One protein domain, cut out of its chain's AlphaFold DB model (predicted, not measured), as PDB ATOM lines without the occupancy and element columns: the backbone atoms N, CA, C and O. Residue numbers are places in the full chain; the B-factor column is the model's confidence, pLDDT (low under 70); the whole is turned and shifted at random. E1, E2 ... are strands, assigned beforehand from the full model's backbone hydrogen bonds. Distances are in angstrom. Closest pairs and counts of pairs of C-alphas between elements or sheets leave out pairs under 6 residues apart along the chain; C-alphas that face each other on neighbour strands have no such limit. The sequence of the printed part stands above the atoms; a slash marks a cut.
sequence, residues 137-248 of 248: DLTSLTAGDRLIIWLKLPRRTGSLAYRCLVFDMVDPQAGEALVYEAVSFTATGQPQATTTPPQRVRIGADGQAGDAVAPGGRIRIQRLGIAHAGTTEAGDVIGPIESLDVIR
ATOM      1  N   ASP A 137     222.519 239.394 -28.125       93.94
ATOM      2  CA  ASP A 137     221.772 238.297 -28.736       93.94
ATOM      3  C   ASP A 137     220.947 238.863 -29.895       93.94
ATOM      4  O   ASP A 137     220.073 239.707 -29.676       93.94
ATOM      5  N   LEU A 138     221.228 238.422 -31.124       91.88
ATOM      6  CA  LEU A 138     220.538 238.916 -32.318       91.88
ATOM      7  C   LEU A 138     219.025 238.669 -32.253       91.88
ATOM      8  O   LEU A 138     218.257 239.504 -32.721       91.88
ATOM      9  N   THR A 139     218.588 237.587 -31.602       91.50
ATOM     10  CA  THR A 139     217.162 237.247 -31.471       91.50
ATOM     11  C   THR A 139     216.408 238.162 -30.504       91.50
ATOM     12  O   THR A 139     215.179 238.220 -30.544       91.50
ATOM     13  N   SER A 140     217.135 238.902 -29.658       93.81
ATOM     14  CA  SER A 140     216.573 239.879 -28.716       93.81
ATOM     15  C   SER A 140     216.323 241.260 -29.332       93.81
ATOM     16  O   SER A 140     215.701 242.109 -28.689       93.81
ATOM     17  N   LEU A 141     216.821 241.496 -30.549       95.38
ATOM     18  CA  LEU A 141     216.636 242.745 -31.285       95.38
ATOM     19  C   LEU A 141     215.272 242.779 -31.981       95.38
ATOM     20  O   LEU A 141     214.665 241.741 -32.256       95.38
ATOM     21  N   THR A 142     214.804 243.982 -32.308       97.44
ATOM     22  CA  THR A 142     213.598 244.202 -33.115       97.44
ATOM     23  C   THR A 142     213.926 244.723 -34.513       97.44
ATOM     24  O   THR A 142     215.019 245.225 -34.770       97.44
ATOM     25  N   ALA A 143     213.000 244.556 -35.462       96.69
ATOM     26  CA  ALA A 143     213.153 245.152 -36.785       96.69
ATOM     27  C   ALA A 143     213.149 246.684 -36.657       96.69
ATOM     28  O   ALA A 143     212.232 247.254 -36.069       96.69
ATOM     29  N   GLY A 144     214.165 247.334 -37.219       96.50
ATOM     30  CA  GLY A 144     214.436 248.760 -37.035       96.50
ATOM     31  C   GLY A 144     215.500 249.069 -35.979       96.50
ATOM     32  O   GLY A 144     216.069 250.158 -36.040       96.50
ATOM     33  N   ASP A 145     215.833 248.127 -35.085       97.19
ATOM     34  CA  ASP A 145     216.978 248.288 -34.183       97.19
ATOM     35  C   ASP A 145     218.264 248.435 -35.004       97.19
ATOM     36  O   ASP A 145     218.442 247.824 -36.064       97.19
ATOM     37  N   ARG A 146     219.202 249.216 -34.478       96.12
ATOM     38  CA  ARG A 146     220.507 249.447 -35.085       96.12
ATOM     39  C   ARG A 146     221.602 248.868 -34.206       96.12
ATOM     40  O   ARG A 146     221.839 249.336 -33.096       96.12
ATOM     41  N   LEU A 147     222.316 247.887 -34.742       95.81
ATOM     42  CA  LEU A 147     223.512 247.311 -34.140       95.81
ATOM     43  C   LEU A 147     224.750 247.968 -34.752       95.81
ATOM     44  O   LEU A 147     224.931 247.976 -35.969       95.81
ATOM     45  N   ILE A 148     225.626 248.505 -33.912       95.50
ATOM     46  CA  ILE A 148     226.869 249.140 -34.340       95.50
ATOM     47  C   ILE A 148     228.043 248.308 -33.831       95.50
ATOM     48  O   ILE A 148     228.096 247.926 -32.662       95.50
ATOM     49  N   ILE A 149     228.983 248.000 -34.722       95.25
ATOM     50  CA  ILE A 149     230.104 247.103 -34.445       95.25
ATOM     51  C   ILE A 149     231.407 247.768 -34.848       95.25
ATOM     52  O   ILE A 149     231.621 248.105 -36.012       95.25
ATOM     53  N   TRP A 150     232.323 247.867 -33.891       94.88
ATOM     54  CA  TRP A 150     233.672 248.358 -34.117       94.88
ATOM     55  C   TRP A 150     234.609 247.171 -34.226       94.88
ATOM     56  O   TRP A 150     234.724 246.359 -33.312       94.88
ATOM     57  N   LEU A 151     235.299 247.077 -35.352       93.12
ATOM     58  CA  LEU A 151     236.255 246.030 -35.660       93.12
ATOM     59  C   LEU A 151     237.665 246.573 -35.499       93.12
ATOM     60  O   LEU A 151     237.968 247.680 -35.951       93.12
ATOM     61  N   LYS A 152     238.543 245.770 -34.907       91.56
ATOM     62  CA  LYS A 152     239.967 246.073 -34.799       91.56
ATOM     63  C   LYS A 152     240.693 245.560 -36.038       91.56
ATOM     64  O   LYS A 152     240.680 244.360 -36.304       91.56
ATOM     65  N   LEU A 153     241.367 246.443 -36.772       87.19
ATOM     66  CA  LEU A 153     242.193 246.062 -37.918       87.19
ATOM     67  C   LEU A 153     243.677 246.339 -37.638       87.19
ATOM     68  O   LEU A 153     244.035 247.446 -37.218       87.19
ATOM     69  N   PRO A 154     244.569 245.370 -37.906       81.25
ATOM     70  CA  PRO A 154     246.004 245.605 -37.812       81.25
ATOM     71  C   PRO A 154     246.474 246.504 -38.968       81.25
ATOM     72  O   PRO A 154     246.243 246.185 -40.135       81.25
ATOM     73  N   ARG A 155     247.179 247.611 -38.678       82.56
ATOM     74  CA  ARG A 155     247.917 248.362 -39.714       82.56
ATOM     75  C   ARG A 155     249.330 247.805 -39.869       82.56
ATOM     76  O   ARG A 155     249.964 247.393 -38.900       82.56
ATOM     77  N   ARG A 156     249.874 247.889 -41.090       78.62
ATOM     78  CA  ARG A 156     251.275 247.520 -41.394       78.62
ATOM     79  C   ARG A 156     252.300 248.284 -40.547       78.62
ATOM     80  O   ARG A 156     253.388 247.783 -40.314       78.62
ATOM     81  N   THR A 157     251.945 249.480 -40.086       79.50
ATOM     82  CA  THR A 157     252.772 250.360 -39.248       79.50
ATOM     83  C   THR A 157     252.786 249.970 -37.766       79.50
ATOM     84  O   THR A 157     253.400 250.670 -36.971       79.50
ATOM     85  N   GLY A 158     252.085 248.901 -37.370       76.31
ATOM     86  CA  GLY A 158     251.963 248.475 -35.971       76.31
ATOM     87  C   GLY A 158     250.947 249.278 -35.149       76.31
ATOM     88  O   GLY A 158     250.700 248.945 -33.994       76.31
ATOM     89  N   SER A 159     250.324 250.307 -35.734       81.44
ATOM     90  CA  SER A 159     249.181 250.999 -35.134       81.44
ATOM     91  C   SER A 159     247.873 250.238 -35.372       81.44
ATOM     92  O   SER A 159     247.753 249.413 -36.282       81.44
ATOM     93  N   LEU A 160     246.873 250.510 -34.536       82.06
ATOM     94  CA  LEU A 160     245.533 249.948 -34.674       82.06
ATOM     95  C   LEU A 160     244.672 250.876 -35.530       82.06
ATOM     96  O   LEU A 160     244.658 252.085 -35.304       82.06
ATOM     97  N   ALA A 161     243.962 250.307 -36.501       86.06
ATOM     98  CA  ALA A 161     242.841 250.965 -37.158       86.06
ATOM     99  C   ALA A 161     241.539 250.400 -36.598       86.06
ATOM    100  O   ALA A 161     241.488 249.229 -36.211       86.06
ATOM    101  N   TYR A 162     240.482 251.200 -36.649       89.19
ATOM    102  CA  TYR A 162     239.137 250.717 -36.392       89.19
ATOM    103  C   TYR A 162     238.263 250.924 -37.616       89.19
ATOM    104  O   TYR A 162     238.407 251.910 -38.335       89.19
ATOM    105  N   ARG A 163     237.362 249.972 -37.834       90.31
ATOM    106  CA  ARG A 163     236.304 250.036 -38.841       90.31
ATOM    107  C   ARG A 163     234.972 249.900 -38.128       90.31
ATOM    108  O   ARG A 163     234.847 249.027 -37.277       90.31
ATOM    109  N   CYS A 164     233.998 250.736 -38.458       93.25
ATOM    110  CA  CYS A 164     232.679 250.702 -37.835       93.25
ATOM    111  C   CYS A 164     231.677 250.260 -38.886       93.25
ATOM    112  O   CYS A 164     231.529 250.902 -39.929       93.25
ATOM    113  N   LEU A 165     231.029 249.141 -38.608       94.44
ATOM    114  CA  LEU A 165     229.931 248.624 -39.397       94.44
ATOM    115  C   LEU A 165     228.639 248.918 -38.654       94.44
ATOM    116  O   LEU A 165     228.528 248.648 -37.459       94.44
ATOM    117  N   VAL A 166     227.675 249.461 -39.379       96.12
ATOM    118  CA  VAL A 166     226.325 249.683 -38.880       96.12
ATOM    119  C   VAL A 166     225.412 248.680 -39.553       96.12
ATOM    120  O   VAL A 166     225.465 248.517 -40.772       96.12
ATOM    121  N   PHE A 167     224.598 248.014 -38.746       96.75
ATOM    122  CA  PHE A 167     223.615 247.035 -39.168       96.75
ATOM    123  C   PHE A 167     222.236 247.517 -38.739       96.75
ATOM    124  O   PHE A 167     221.924 247.540 -37.550       96.75
ATOM    125  N   ASP A 168     221.419 247.893 -39.713       96.81
ATOM    126  CA  ASP A 168     220.009 248.205 -39.495       96.81
ATOM    127  C   ASP A 168     219.207 246.907 -39.639       96.81
ATOM    128  O   ASP A 168     219.164 246.313 -40.721       96.81
ATOM    129  N   MET A 169     218.620 246.430 -38.542       97.12
ATOM    130  CA  MET A 169     217.961 245.127 -38.483       97.12
ATOM    131  C   MET A 169     216.677 245.124 -39.311       97.12
ATOM    132  O   MET A 169     215.792 245.956 -39.120       97.12
ATOM    133  N   VAL A 170     216.559 244.154 -40.220       97.06
ATOM    134  CA  VAL A 170     215.371 243.948 -41.062       97.06
ATOM    135  C   VAL A 170     214.550 242.777 -40.534       97.06
ATOM    136  O   VAL A 170     213.343 242.907 -40.360       97.06
ATOM    137  N   ASP A 171     215.211 241.652 -40.257       95.62
ATOM    138  CA  ASP A 171     214.616 240.466 -39.643       95.62
ATOM    139  C   ASP A 171     215.604 239.868 -38.624       95.62
ATOM    140  O   ASP A 171     216.518 239.131 -39.004       95.62
ATOM    141  N   PRO A 172     215.442 240.178 -37.326       93.50
ATOM    142  CA  PRO A 172     216.309 239.665 -36.268       93.50
ATOM    143  C   PRO A 172     216.301 238.141 -36.119       93.50
ATOM    144  O   PRO A 172     217.325 237.568 -35.760       93.50
ATOM    145  N   GLN A 173     215.184 237.469 -36.428       91.75
ATOM    146  CA  GLN A 173     215.068 236.012 -36.279       91.75
ATOM    147  C   GLN A 173     215.864 235.277 -37.359       91.75
ATOM    148  O   GLN A 173     216.471 234.243 -37.097       91.75
ATOM    149  N   ALA A 174     215.897 235.833 -38.572       91.00
ATOM    150  CA  ALA A 174     216.723 235.327 -39.665       91.00
ATOM    151  C   ALA A 174     218.148 235.917 -39.684       91.00
ATOM    152  O   ALA A 174     218.939 235.570 -40.569       91.00
ATOM    153  N   GLY A 175     218.470 236.827 -38.754       92.88
ATOM    154  CA  GLY A 175     219.725 237.581 -38.720       92.88
ATOM    155  C   GLY A 175     219.902 238.535 -39.906       92.88
ATOM    156  O   GLY A 175     221.030 238.868 -40.258       92.88
ATOM    157  N   GLU A 176     218.827 238.940 -40.583       95.38
ATOM    158  CA  GLU A 176     218.901 239.787 -41.773       95.38
ATOM    159  C   GLU A 176     218.944 241.272 -41.411       95.38
ATOM    160  O   GLU A 176     218.133 241.777 -40.632       95.38
ATOM    161  N   ALA A 177     219.875 241.993 -42.028       96.81
ATOM    162  CA  ALA A 177     220.093 243.414 -41.802       96.81
ATOM    163  C   ALA A 177     220.568 244.121 -43.075       96.81
ATOM    164  O   ALA A 177     221.025 243.492 -44.035       96.81
ATOM    165  N   LEU A 178     220.503 245.447 -43.067       96.25
ATOM    166  CA  LEU A 178     221.212 246.297 -44.014       96.25
ATOM    167  C   LEU A 178     222.529 246.737 -43.381       96.25
ATOM    168  O   LEU A 178     222.525 247.381 -42.338       96.25
ATOM    169  N   VAL A 179     223.653 246.399 -44.011       95.56
ATOM    170  CA  VAL A 179     224.980 246.824 -43.564       95.56
ATOM    171  C   VAL A 179     225.485 248.003 -44.377       95.56
ATOM    172  O   VAL A 179     225.383 248.033 -45.608       95.56
ATOM    173  N   TYR A 180     226.116 248.940 -43.687       94.38
ATOM    174  CA  TYR A 180     226.977 249.941 -44.290       94.38
ATOM    175  C   TYR A 180     228.158 250.250 -43.372       94.38
ATOM    176  O   TYR A 180     228.164 249.944 -42.181       94.38
ATOM    177  N   GLU A 181     229.195 250.840 -43.948       92.56
ATOM    178  CA  GLU A 181     230.355 251.307 -43.197       92.56
ATOM    179  C   GLU A 181     230.146 252.769 -42.802       92.56
ATOM    180  O   GLU A 181     229.682 253.576 -43.612       92.56
ATOM    181  N   ALA A 182     230.447 253.111 -41.552       91.12
ATOM    182  CA  ALA A 182     230.430 254.501 -41.117       91.12
ATOM    183  C   ALA A 182     231.742 255.186 -41.523       91.12
ATOM    184  O   ALA A 182     232.822 254.631 -41.328       91.12
ATOM    185  N   VAL A 183     231.650 256.394 -42.078       86.19
ATOM    186  CA  VAL A 183     232.823 257.214 -42.465       86.19
ATOM    187  C   VAL A 183     233.102 258.346 -41.490       86.19
ATOM    188  O   VAL A 183     234.238 258.795 -41.373       86.19
ATOM    189  N   SER A 184     232.075 258.794 -40.776       83.31
ATOM    190  CA  SER A 184     232.143 259.854 -39.777       83.31
ATOM    191  C   SER A 184     231.091 259.613 -38.697       83.31
ATOM    192  O   SER A 184     230.190 258.786 -38.854       83.31
ATOM    193  N   PHE A 185     231.207 260.346 -37.594       81.69
ATOM    194  CA  PHE A 185     230.193 260.401 -36.547       81.69
ATOM    195  C   PHE A 185     229.724 261.844 -36.373       81.69
ATOM    196  O   PHE A 185     230.501 262.786 -36.538       81.69
ATOM    197  N   THR A 186     228.449 262.030 -36.046       82.56
ATOM    198  CA  THR A 186     227.929 263.338 -35.637       82.56
ATOM    199  C   THR A 186     228.550 263.765 -34.304       82.56
ATOM    200  O   THR A 186     229.081 262.947 -33.554       82.56
ATOM    201  N   ALA A 187     228.390 265.039 -33.936       76.12
ATOM    202  CA  ALA A 187     228.751 265.521 -32.598       76.12
ATOM    203  C   ALA A 187     228.018 264.769 -31.462       76.12
ATOM    204  O   ALA A 187     228.497 264.733 -30.335       76.12
ATOM    205  N   THR A 188     226.870 264.155 -31.764       78.62
ATOM    206  CA  THR A 188     226.093 263.315 -30.840       78.62
ATOM    207  C   THR A 188     226.524 261.845 -30.843       78.62
ATOM    208  O   THR A 188     225.872 261.027 -30.203       78.62
ATOM    209  N   GLY A 189     227.596 261.492 -31.560       78.44
ATOM    210  CA  GLY A 189     228.124 260.130 -31.635       78.44
ATOM    211  C   GLY A 189     227.353 259.195 -32.569       78.44
ATOM    212  O   GLY A 189     227.586 257.991 -32.544       78.44
ATOM    213  N   GLN A 190     226.448 259.713 -33.405       83.62
ATOM    214  CA  GLN A 190     225.677 258.895 -34.345       83.62
ATOM    215  C   GLN A 190     226.489 258.612 -35.613       83.62
ATOM    216  O   GLN A 190     227.067 259.547 -36.176       83.62
ATOM    217  N   PRO A 191     226.535 257.360 -36.098       85.31
ATOM    218  CA  PRO A 191     227.291 257.023 -37.295       85.31
ATOM    219  C   PRO A 191     226.648 257.634 -38.543       85.31
ATOM    220  O   PRO A 191     225.441 257.521 -38.761       85.31
ATOM    221  N   GLN A 192     227.465 258.244 -39.398       85.38
ATOM    222  CA  GLN A 192     227.058 258.737 -40.711       85.38
ATOM    223  C   GLN A 192     227.495 257.754 -41.800       85.38
ATOM    224  O   GLN A 192     228.649 257.316 -41.850       85.38
ATOM    225  N   ALA A 193     226.543 257.394 -42.661       80.00
ATOM    226  CA  ALA A 193     226.736 256.418 -43.723       80.00
ATOM    227  C   ALA A 193     227.644 256.941 -44.843       80.00
ATOM    228  O   ALA A 193     227.679 258.136 -45.139       80.00
ATOM    229  N   THR A 194     228.351 256.022 -45.502       79.38
ATOM    230  CA  THR A 194     229.051 256.323 -46.760       79.38
ATOM    231  C   THR A 194     228.069 256.616 -47.900       79.38
ATOM    232  O   THR A 194     226.886 256.301 -47.820       79.38
ATOM    233  N   THR A 195     228.584 257.114 -49.025       78.19
ATOM    234  CA  THR A 195     227.842 257.203 -50.294       78.19
ATOM    235  C   THR A 195     227.560 255.840 -50.942       78.19
ATOM    236  O   THR A 195     226.843 255.777 -51.939       78.19
ATOM    237  N   THR A 196     228.111 254.744 -50.405       83.19
ATOM    238  CA  THR A 196     227.824 253.390 -50.893       83.19
ATOM    239  C   THR A 196     226.429 252.970 -50.429       83.19
ATOM    240  O   THR A 196     226.149 253.061 -49.232       83.19
ATOM    241  N   PRO A 197     225.565 252.464 -51.328       87.50
ATOM    242  CA  PRO A 197     224.258 251.949 -50.942       87.50
ATOM    243  C   PRO A 197     224.367 250.839 -49.879       87.50
ATOM    244  O   PRO A 197     225.253 249.982 -50.002       87.50
ATOM    245  N   PRO A 198     223.473 250.811 -48.870       92.88
ATOM    246  CA  PRO A 198     223.423 249.732 -47.889       92.88
ATOM    247  C   PRO A 198     223.253 248.366 -48.555       92.88
ATOM    248  O   PRO A 198     222.511 248.214 -49.528       92.88
ATOM    249  N   GLN A 199     223.942 247.359 -48.027       92.94
ATOM    250  CA  GLN A 199     223.912 246.000 -48.561       92.94
ATOM    251  C   GLN A 199     223.079 245.105 -47.659       92.94
ATOM    252  O   GLN A 199     223.278 245.082 -46.449       92.94
ATOM    253  N   ARG A 200     222.175 244.322 -48.243       94.50
ATOM    254  CA  ARG A 200     221.422 243.326 -47.483       94.50
ATOM    255  C   ARG A 200     222.334 242.155 -47.134       94.50
ATOM    256  O   ARG A 200     222.993 241.586 -48.007       94.50
ATOM    257  N   VAL A 201     222.389 241.803 -45.861       94.88
ATOM    258  CA  VAL A 201     223.238 240.734 -45.338       94.88
ATOM    259  C   VAL A 201     222.478 239.885 -44.337       94.88
ATOM    260  O   VAL A 201     221.524 240.348 -43.722       94.88
ATOM    261  N   ARG A 202     222.937 238.651 -44.160       94.25
ATOM    262  CA  ARG A 202     222.642 237.812 -43.009       94.25
ATOM    263  C   ARG A 202     223.855 237.796 -42.089       94.25
ATOM    264  O   ARG A 202     224.978 237.569 -42.542       94.25
ATOM    265  N   ILE A 203     223.617 238.064 -40.820       93.44
ATOM    266  CA  ILE A 203     224.611 238.162 -39.764       93.44
ATOM    267  C   ILE A 203     224.501 236.918 -38.883       93.44
ATOM    268  O   ILE A 203     223.399 236.466 -38.589       93.44
ATOM    269  N   GLY A 204     225.634 236.383 -38.439       91.00
ATOM    270  CA  GLY A 204     225.680 235.368 -37.388       91.00
ATOM    271  C   GLY A 204     226.947 235.484 -36.547       91.00
ATOM    272  O   GLY A 204     227.954 236.038 -36.997       91.00
ATOM    273  N   ALA A 205     226.918 234.957 -35.327       88.00
ATOM    274  CA  ALA A 205     228.117 234.835 -34.504       88.00
ATOM    275  C   ALA A 205     229.023 233.715 -35.048       88.00
ATOM    276  O   ALA A 205     228.546 232.648 -35.440       88.00
ATOM    277  N   ASP A 206     230.340 233.934 -35.093       81.19
ATOM    278  CA  ASP A 206     231.267 232.878 -35.505       81.19
ATOM    279  C   ASP A 206     231.667 232.008 -34.305       81.19
ATOM    280  O   ASP A 206     232.466 232.407 -33.458       81.19
ATOM    281  N   GLY A 207     231.107 230.799 -34.232       63.47
ATOM    282  CA  GLY A 207     231.647 229.709 -33.415       63.47
ATOM    283  C   GLY A 207     231.409 229.775 -31.900       63.47
ATOM    284  O   GLY A 207     231.904 228.893 -31.199       63.47
ATOM    285  N   GLN A 208     230.649 230.742 -31.374       56.50
ATOM    286  CA  GLN A 208     230.098 230.628 -30.018       56.50
ATOM    287  C   GLN A 208     228.774 229.860 -30.051       56.50
ATOM    288  O   GLN A 208     227.981 229.997 -30.977       56.50
ATOM    289  N   ALA A 209     228.557 228.998 -29.055       46.91
ATOM    290  CA  ALA A 209     227.294 228.295 -28.875       46.91
ATOM    291  C   ALA A 209     226.217 229.317 -28.469       46.91
ATOM    292  O   ALA A 209     226.051 229.615 -27.289       46.91
ATOM    293  N   GLY A 210     225.560 229.898 -29.470       60.09
ATOM    294  CA  GLY A 210     224.565 230.959 -29.343       60.09
ATOM    295  C   GLY A 210     224.791 232.039 -30.400       60.09
ATOM    296  O   GLY A 210     225.932 232.413 -30.661       60.09
ATOM    297  N   ASP A 211     223.716 232.570 -30.982       76.69
ATOM    298  CA  ASP A 211     223.739 233.673 -31.961       76.69
ATOM    299  C   ASP A 211     224.100 235.035 -31.324       76.69
ATOM    300  O   ASP A 211     223.679 236.101 -31.775       76.69
ATOM    301  N   ALA A 212     224.892 235.011 -30.251       89.81
ATOM    302  CA  ALA A 212     225.310 236.186 -29.511       89.81
ATOM    303  C   ALA A 212     226.616 236.753 -30.076       89.81
ATOM    304  O   ALA A 212     227.639 236.075 -30.173       89.81
ATOM    305  N   VAL A 213     226.590 238.036 -30.414       92.00
ATOM    306  CA  VAL A 213     227.752 238.805 -30.854       92.00
ATOM    307  C   VAL A 213     228.389 239.459 -29.628       92.00
ATOM    308  O   VAL A 213     227.706 240.140 -28.867       92.00
ATOM    309  N   ALA A 214     229.695 239.274 -29.425       94.06
ATOM    310  CA  ALA A 214     230.415 239.799 -28.262       94.06
ATOM    311  C   ALA A 214     231.787 240.392 -28.644       94.06
ATOM    312  O   ALA A 214     232.397 239.947 -29.627       94.06
ATOM    313  N   PRO A 215     232.319 241.364 -27.873       94.06
ATOM    314  CA  PRO A 215     233.685 241.847 -28.041       94.06
ATOM    315  C   PRO A 215     234.708 240.709 -27.905       94.06
ATOM    316  O   PRO A 215     234.518 239.751 -27.160       94.06
ATOM    317  N   GLY A 216     235.798 240.794 -28.665       91.81
ATOM    318  CA  GLY A 216     236.802 239.741 -28.847       91.81
ATOM    319  C   GLY A 216     236.394 238.645 -29.840       91.81
ATOM    320  O   GLY A 216     237.269 237.962 -30.376       91.81
ATOM    321  N   GLY A 217     235.096 238.503 -30.124       92.00
ATOM    322  CA  GLY A 217     234.557 237.549 -31.087       92.00
ATOM    323  C   GLY A 217     234.747 237.966 -32.546       92.00
ATOM    324  O   GLY A 217     235.340 239.002 -32.865       92.00
ATOM    325  N   ARG A 218     234.222 237.138 -33.449       92.94
ATOM    326  CA  ARG A 218     234.126 237.421 -34.886       92.94
ATOM    327  C   ARG A 218     232.675 237.316 -35.329       92.94
ATOM    328  O   ARG A 218     231.884 236.591 -34.728       92.94
ATOM    329  N   ILE A 219     232.349 238.036 -36.390       92.56
ATOM    330  CA  ILE A 219     231.018 238.068 -36.977       92.56
ATOM    331  C   ILE A 219     231.056 237.481 -38.378       92.56
ATOM    332  O   ILE A 219     231.933 237.808 -39.175       92.56
ATOM    333  N   ARG A 220     230.104 236.605 -38.677       92.94
ATOM    334  CA  ARG A 220     229.884 236.069 -40.014       92.94
ATOM    335  C   ARG A 220     228.884 236.956 -40.740       92.94
ATOM    336  O   ARG A 220     227.810 237.234 -40.218       92.94
ATOM    337  N   ILE A 221     229.232 237.376 -41.949       92.44
ATOM    338  CA  ILE A 221     228.408 238.211 -42.816       92.44
ATOM    339  C   ILE A 221     228.232 237.494 -44.150       92.44
ATOM    340  O   ILE A 221     229.167 237.344 -44.936       92.44
ATOM    341  N   GLN A 222     227.008 237.076 -44.436       92.31
ATOM    342  CA  GLN A 222     226.624 236.510 -45.720       92.31
ATOM    343  C   GLN A 222     225.850 237.561 -46.515       92.31
ATOM    344  O   GLN A 222     224.771 237.985 -46.116       92.31
ATOM    345  N   ARG A 223     226.391 238.007 -47.650       90.69
ATOM    346  CA  ARG A 223     225.708 238.988 -48.507       90.69
ATOM    347  C   ARG A 223     224.526 238.338 -49.218       90.69
ATOM    348  O   ARG A 223     224.682 237.292 -49.844       90.69
ATOM    349  N   LEU A 224     223.361 238.974 -49.137       87.38
ATOM    350  CA  LEU A 224     222.126 238.522 -49.770       87.38
ATOM    351  C   LEU A 224     221.879 239.355 -51.034       87.38
ATOM    352  O   LEU A 224     221.846 240.583 -50.977       87.38
ATOM    353  N   GLY A 225     221.704 238.701 -52.184       81.50
ATOM    354  CA  GLY A 225     221.356 239.380 -53.433       81.50
ATOM    355  C   GLY A 225     221.770 238.636 -54.703       81.50
ATOM    356  O   GLY A 225     222.635 237.761 -54.692       81.50
ATOM    357  N   ILE A 226     221.162 239.047 -55.817       64.44
ATOM    358  CA  ILE A 226     221.259 238.413 -57.145       64.44
ATOM    359  C   ILE A 226     222.712 238.345 -57.649       64.44
ATOM    360  O   ILE A 226     223.130 237.378 -58.279       64.44
ATOM    361  N   ALA A 227     223.535 239.337 -57.292       58.94
ATOM    362  CA  ALA A 227     224.934 239.414 -57.714       58.94
ATOM    363  C   ALA A 227     225.884 238.435 -56.988       58.94
ATOM    364  O   ALA A 227     227.049 238.328 -57.389       58.94
ATOM    365  N   HIS A 228     225.424 237.755 -55.929       59.03
ATOM    366  CA  HIS A 228     226.236 236.871 -55.077       59.03
ATOM    367  C   HIS A 228     225.879 235.379 -55.181       59.03
ATOM    368  O   HIS A 228     226.481 234.564 -54.487       59.03
ATOM    369  N   ALA A 229     224.986 234.994 -56.098       53.38
ATOM    370  CA  ALA A 229     224.490 233.622 -56.263       53.38
ATOM    371  C   ALA A 229     225.537 232.562 -56.700       53.38
ATOM    372  O   ALA A 229     225.170 231.430 -56.990       53.38
ATOM    373  N   GLY A 230     226.832 232.892 -56.768       48.66
ATOM    374  CA  GLY A 230     227.858 232.011 -57.343       48.66
ATOM    375  C   GLY A 230     229.022 231.626 -56.434       48.66
ATOM    376  O   GLY A 230     229.843 230.811 -56.841       48.66
ATOM    377  N   THR A 231     229.145 232.196 -55.233       49.66
ATOM    378  CA  THR A 231     230.315 231.951 -54.376       49.66
ATOM    379  C   THR A 231     229.907 231.753 -52.925       49.66
ATOM    380  O   THR A 231     229.732 232.716 -52.188       49.66
ATOM    381  N   THR A 232     229.844 230.469 -52.558       50.91
ATOM    382  CA  THR A 232     230.047 229.883 -51.222       50.91
ATOM    383  C   THR A 232     229.099 230.300 -50.093       50.91
ATOM    384  O   THR A 232     229.113 231.421 -49.603       50.91
ATOM    385  N   GLU A 233     228.375 229.299 -49.583       57.66
ATOM    386  CA  GLU A 233     227.615 229.291 -48.319       57.66
ATOM    387  C   GLU A 233     228.438 229.713 -47.086       57.66
ATOM    388  O   GLU A 233     227.881 230.050 -46.042       57.66
ATOM    389  N   ALA A 234     229.768 229.728 -47.196       67.81
ATOM    390  CA  ALA A 234     230.661 230.259 -46.181       67.81
ATOM    391  C   ALA A 234     230.671 231.797 -46.254       67.81
ATOM    392  O   ALA A 234     231.451 232.385 -47.002       67.81
ATOM    393  N   GLY A 235     229.778 232.442 -45.499       81.00
ATOM    394  CA  GLY A 235     229.803 233.896 -45.301       81.00
ATOM    395  C   GLY A 235     231.182 234.403 -44.852       81.00
ATOM    396  O   GLY A 235     231.972 233.658 -44.271       81.00
ATOM    397  N   ASP A 236     231.464 235.678 -45.114       89.56
ATOM    398  CA  ASP A 236     232.728 236.318 -44.745       89.56
ATOM    399  C   ASP A 236     232.815 236.459 -43.222       89.56
ATOM    400  O   ASP A 236     231.877 236.941 -42.588       89.56
ATOM    401  N   VAL A 237     233.919 236.022 -42.620       91.81
ATOM    402  CA  VAL A 237     234.122 236.101 -41.168       91.81
ATOM    403  C   VAL A 237     235.034 237.280 -40.869       91.81
ATOM    404  O   VAL A 237     236.228 237.256 -41.169       91.81
ATOM    405  N   ILE A 238     234.478 238.300 -40.225       91.81
ATOM    406  CA  ILE A 238     235.149 239.569 -39.955       91.81
ATOM    407  C   ILE A 238     235.363 239.739 -38.448       91.81
ATOM    408  O   ILE A 238     234.514 239.393 -37.630       91.81
ATOM    409  N   GLY A 239     236.518 240.269 -38.049       90.12
ATOM    410  CA  GLY A 239     236.851 240.515 -36.648       90.12
ATOM    411  C   GLY A 239     238.355 240.700 -36.424       90.12
ATOM    412  O   GLY A 239     239.123 240.681 -37.388       90.12
ATOM    413  N   PRO A 240     238.790 240.845 -35.161       93.25
ATOM    414  CA  PRO A 240     237.976 240.758 -33.948       93.25
ATOM    415  C   PRO A 240     237.129 242.014 -33.695       93.25
ATOM    416  O   PRO A 240     237.487 243.123 -34.099       93.25
ATOM    417  N   ILE A 241     236.007 241.821 -33.007       94.25
ATOM    418  CA  ILE A 241     235.141 242.897 -32.522       94.25
ATOM    419  C   ILE A 241     235.820 243.565 -31.324       94.25
ATOM    420  O   ILE A 241     236.201 242.891 -30.374       94.25
ATOM    421  N   GLU A 242     235.985 244.881 -31.352       94.62
ATOM    422  CA  GLU A 242     236.531 245.652 -30.231       94.62
ATOM    423  C   GLU A 242     235.421 246.153 -29.302       94.62
ATOM    424  O   GLU A 242     235.563 246.099 -28.086       94.62
ATOM    425  N   SER A 243     234.320 246.645 -29.874       94.94
ATOM    426  CA  SER A 243     233.193 247.207 -29.127       94.94
ATOM    427  C   SER A 243     231.892 247.026 -29.906       94.94
ATOM    428  O   SER A 243     231.911 246.854 -31.131       94.94
ATOM    429  N   LEU A 244     230.778 247.058 -29.181       94.69
ATOM    430  CA  LEU A 244     229.417 246.900 -29.680       94.69
ATOM    431  C   LEU A 244     228.524 247.962 -29.051       94.69
ATOM    432  O   LEU A 244     228.701 248.309 -27.882       94.69
ATOM    433  N   ASP A 245     227.538 248.423 -29.804       94.94
ATOM    434  CA  ASP A 245     226.491 249.304 -29.302       94.94
ATOM    435  C   ASP A 245     225.162 248.990 -29.989       94.94
ATOM    436  O   ASP A 245     225.144 248.483 -31.113       94.94
ATOM    437  N   VAL A 246     224.055 249.270 -29.308       94.94
ATOM    438  CA  VAL A 246     222.705 249.035 -29.825       94.94
ATOM    439  C   VAL A 246     221.867 250.282 -29.615       94.94
ATOM    440  O   VAL A 246     221.693 250.752 -28.493       94.94
ATOM    441  N   ILE A 247     221.295 250.776 -30.706       93.81
ATOM    442  CA  ILE A 247     220.322 251.860 -30.707       93.81
ATOM    443  C   ILE A 247     218.959 251.242 -31.011       93.81
ATOM    444  O   ILE A 247     218.814 250.525 -32.001       93.81
ATOM    445  N   ARG A 248     217.986 251.507 -30.143       94.12
ATOM    446  CA  ARG A 248     216.590 251.071 -30.266       94.12
ATOM    447  C   ARG A 248     215.694 252.259 -30.583       94.12
ATOM    448  O   ARG A 248     216.056 253.376 -30.143       94.12
TER     449      ARG A 248
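This is residues 137 to 248 of the 248 residues of an uncharacterized protein of Planctomycetes bacterium (UniProt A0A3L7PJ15). What shape do these atoms make? One strongly twisted sheet rolls round on itself towards a small, only partly closed barrel: from E8 through E1, E2, E3, E5 and E6 to E7, which turns into E8 again. The far part of E3 bends away and makes a small flap with E4, and residues 226 to 231 stick out as a free loop. What is it built of? The printed part has 112 residues with eight named strands, E1 to E8 in chain order, and no named helix; it is all strand, in a branched antiparallel sheet with two meanders, E1 E2 E3 E4 and E5 E6 E7, each strand the antiparallel neighbour of the one before. It is compact, with a radius of gyration of the C-alphas of 14.0 A and spans of 35 by 31 by 31 A.

Which strand is longest, and what is beside it? E2, residues 160 to 171, has E1, residues 146 to 154, on one side and E3, residues 176 to 185, on the other side. E1 and E2 are an antiparallel hairpin at 153 degrees, with N 149 and O 165 within hydrogen-bond range at 2.8 A; E2 and E3 are another at 141 degrees, with N 168 and O 178 at 2.9 A. On the other side of E1 is E8, residues 241 to 247, antiparallel at 164 degrees, with N 148 and O 245 at 2.8 A. Which strand has three neighbours? E3 bends by 65 degrees at residue 182, and on the side away from E2 it has antiparallel E5, residues 199 to 205, and E4, residues 191 to 193. N 179 and O 199 are 2.8 A apart, as are N 192 and O 184. What follows E5? E6, residues 219 to 223, forms hairpins with E5, where N 204 and O 220 are 2.9 A apart, and with E7, residues 236 to 238, where N 219 and O 238 are 2.8 A apart. E7 runs on into E8 at 97 degrees, and the closest C-alphas of E1 and E7, Leu 151 and Ile 238, are 7.8 A apart.

Where does the first strand begin and the last end? C-alpha 146 of E1 is at (220.507, 249.447, -35.085), and C-alpha 247 of E8 is at (220.322, 251.860, -30.707). How long are the longer strands? From first to last C-alpha E2 measures 32.7 A, E1 25.9 A and E3 24.1 A.

How large is it? The two C-alphas farthest apart, those of Ala 187 and Gly 230, are 41.7 A apart, and the printed part has no cut. Where are the long links and low confidence? The links E5 to E6 and E6 to E7 are long, and pLDDT is under 70 at residues 207 to 210 and 226 to 234.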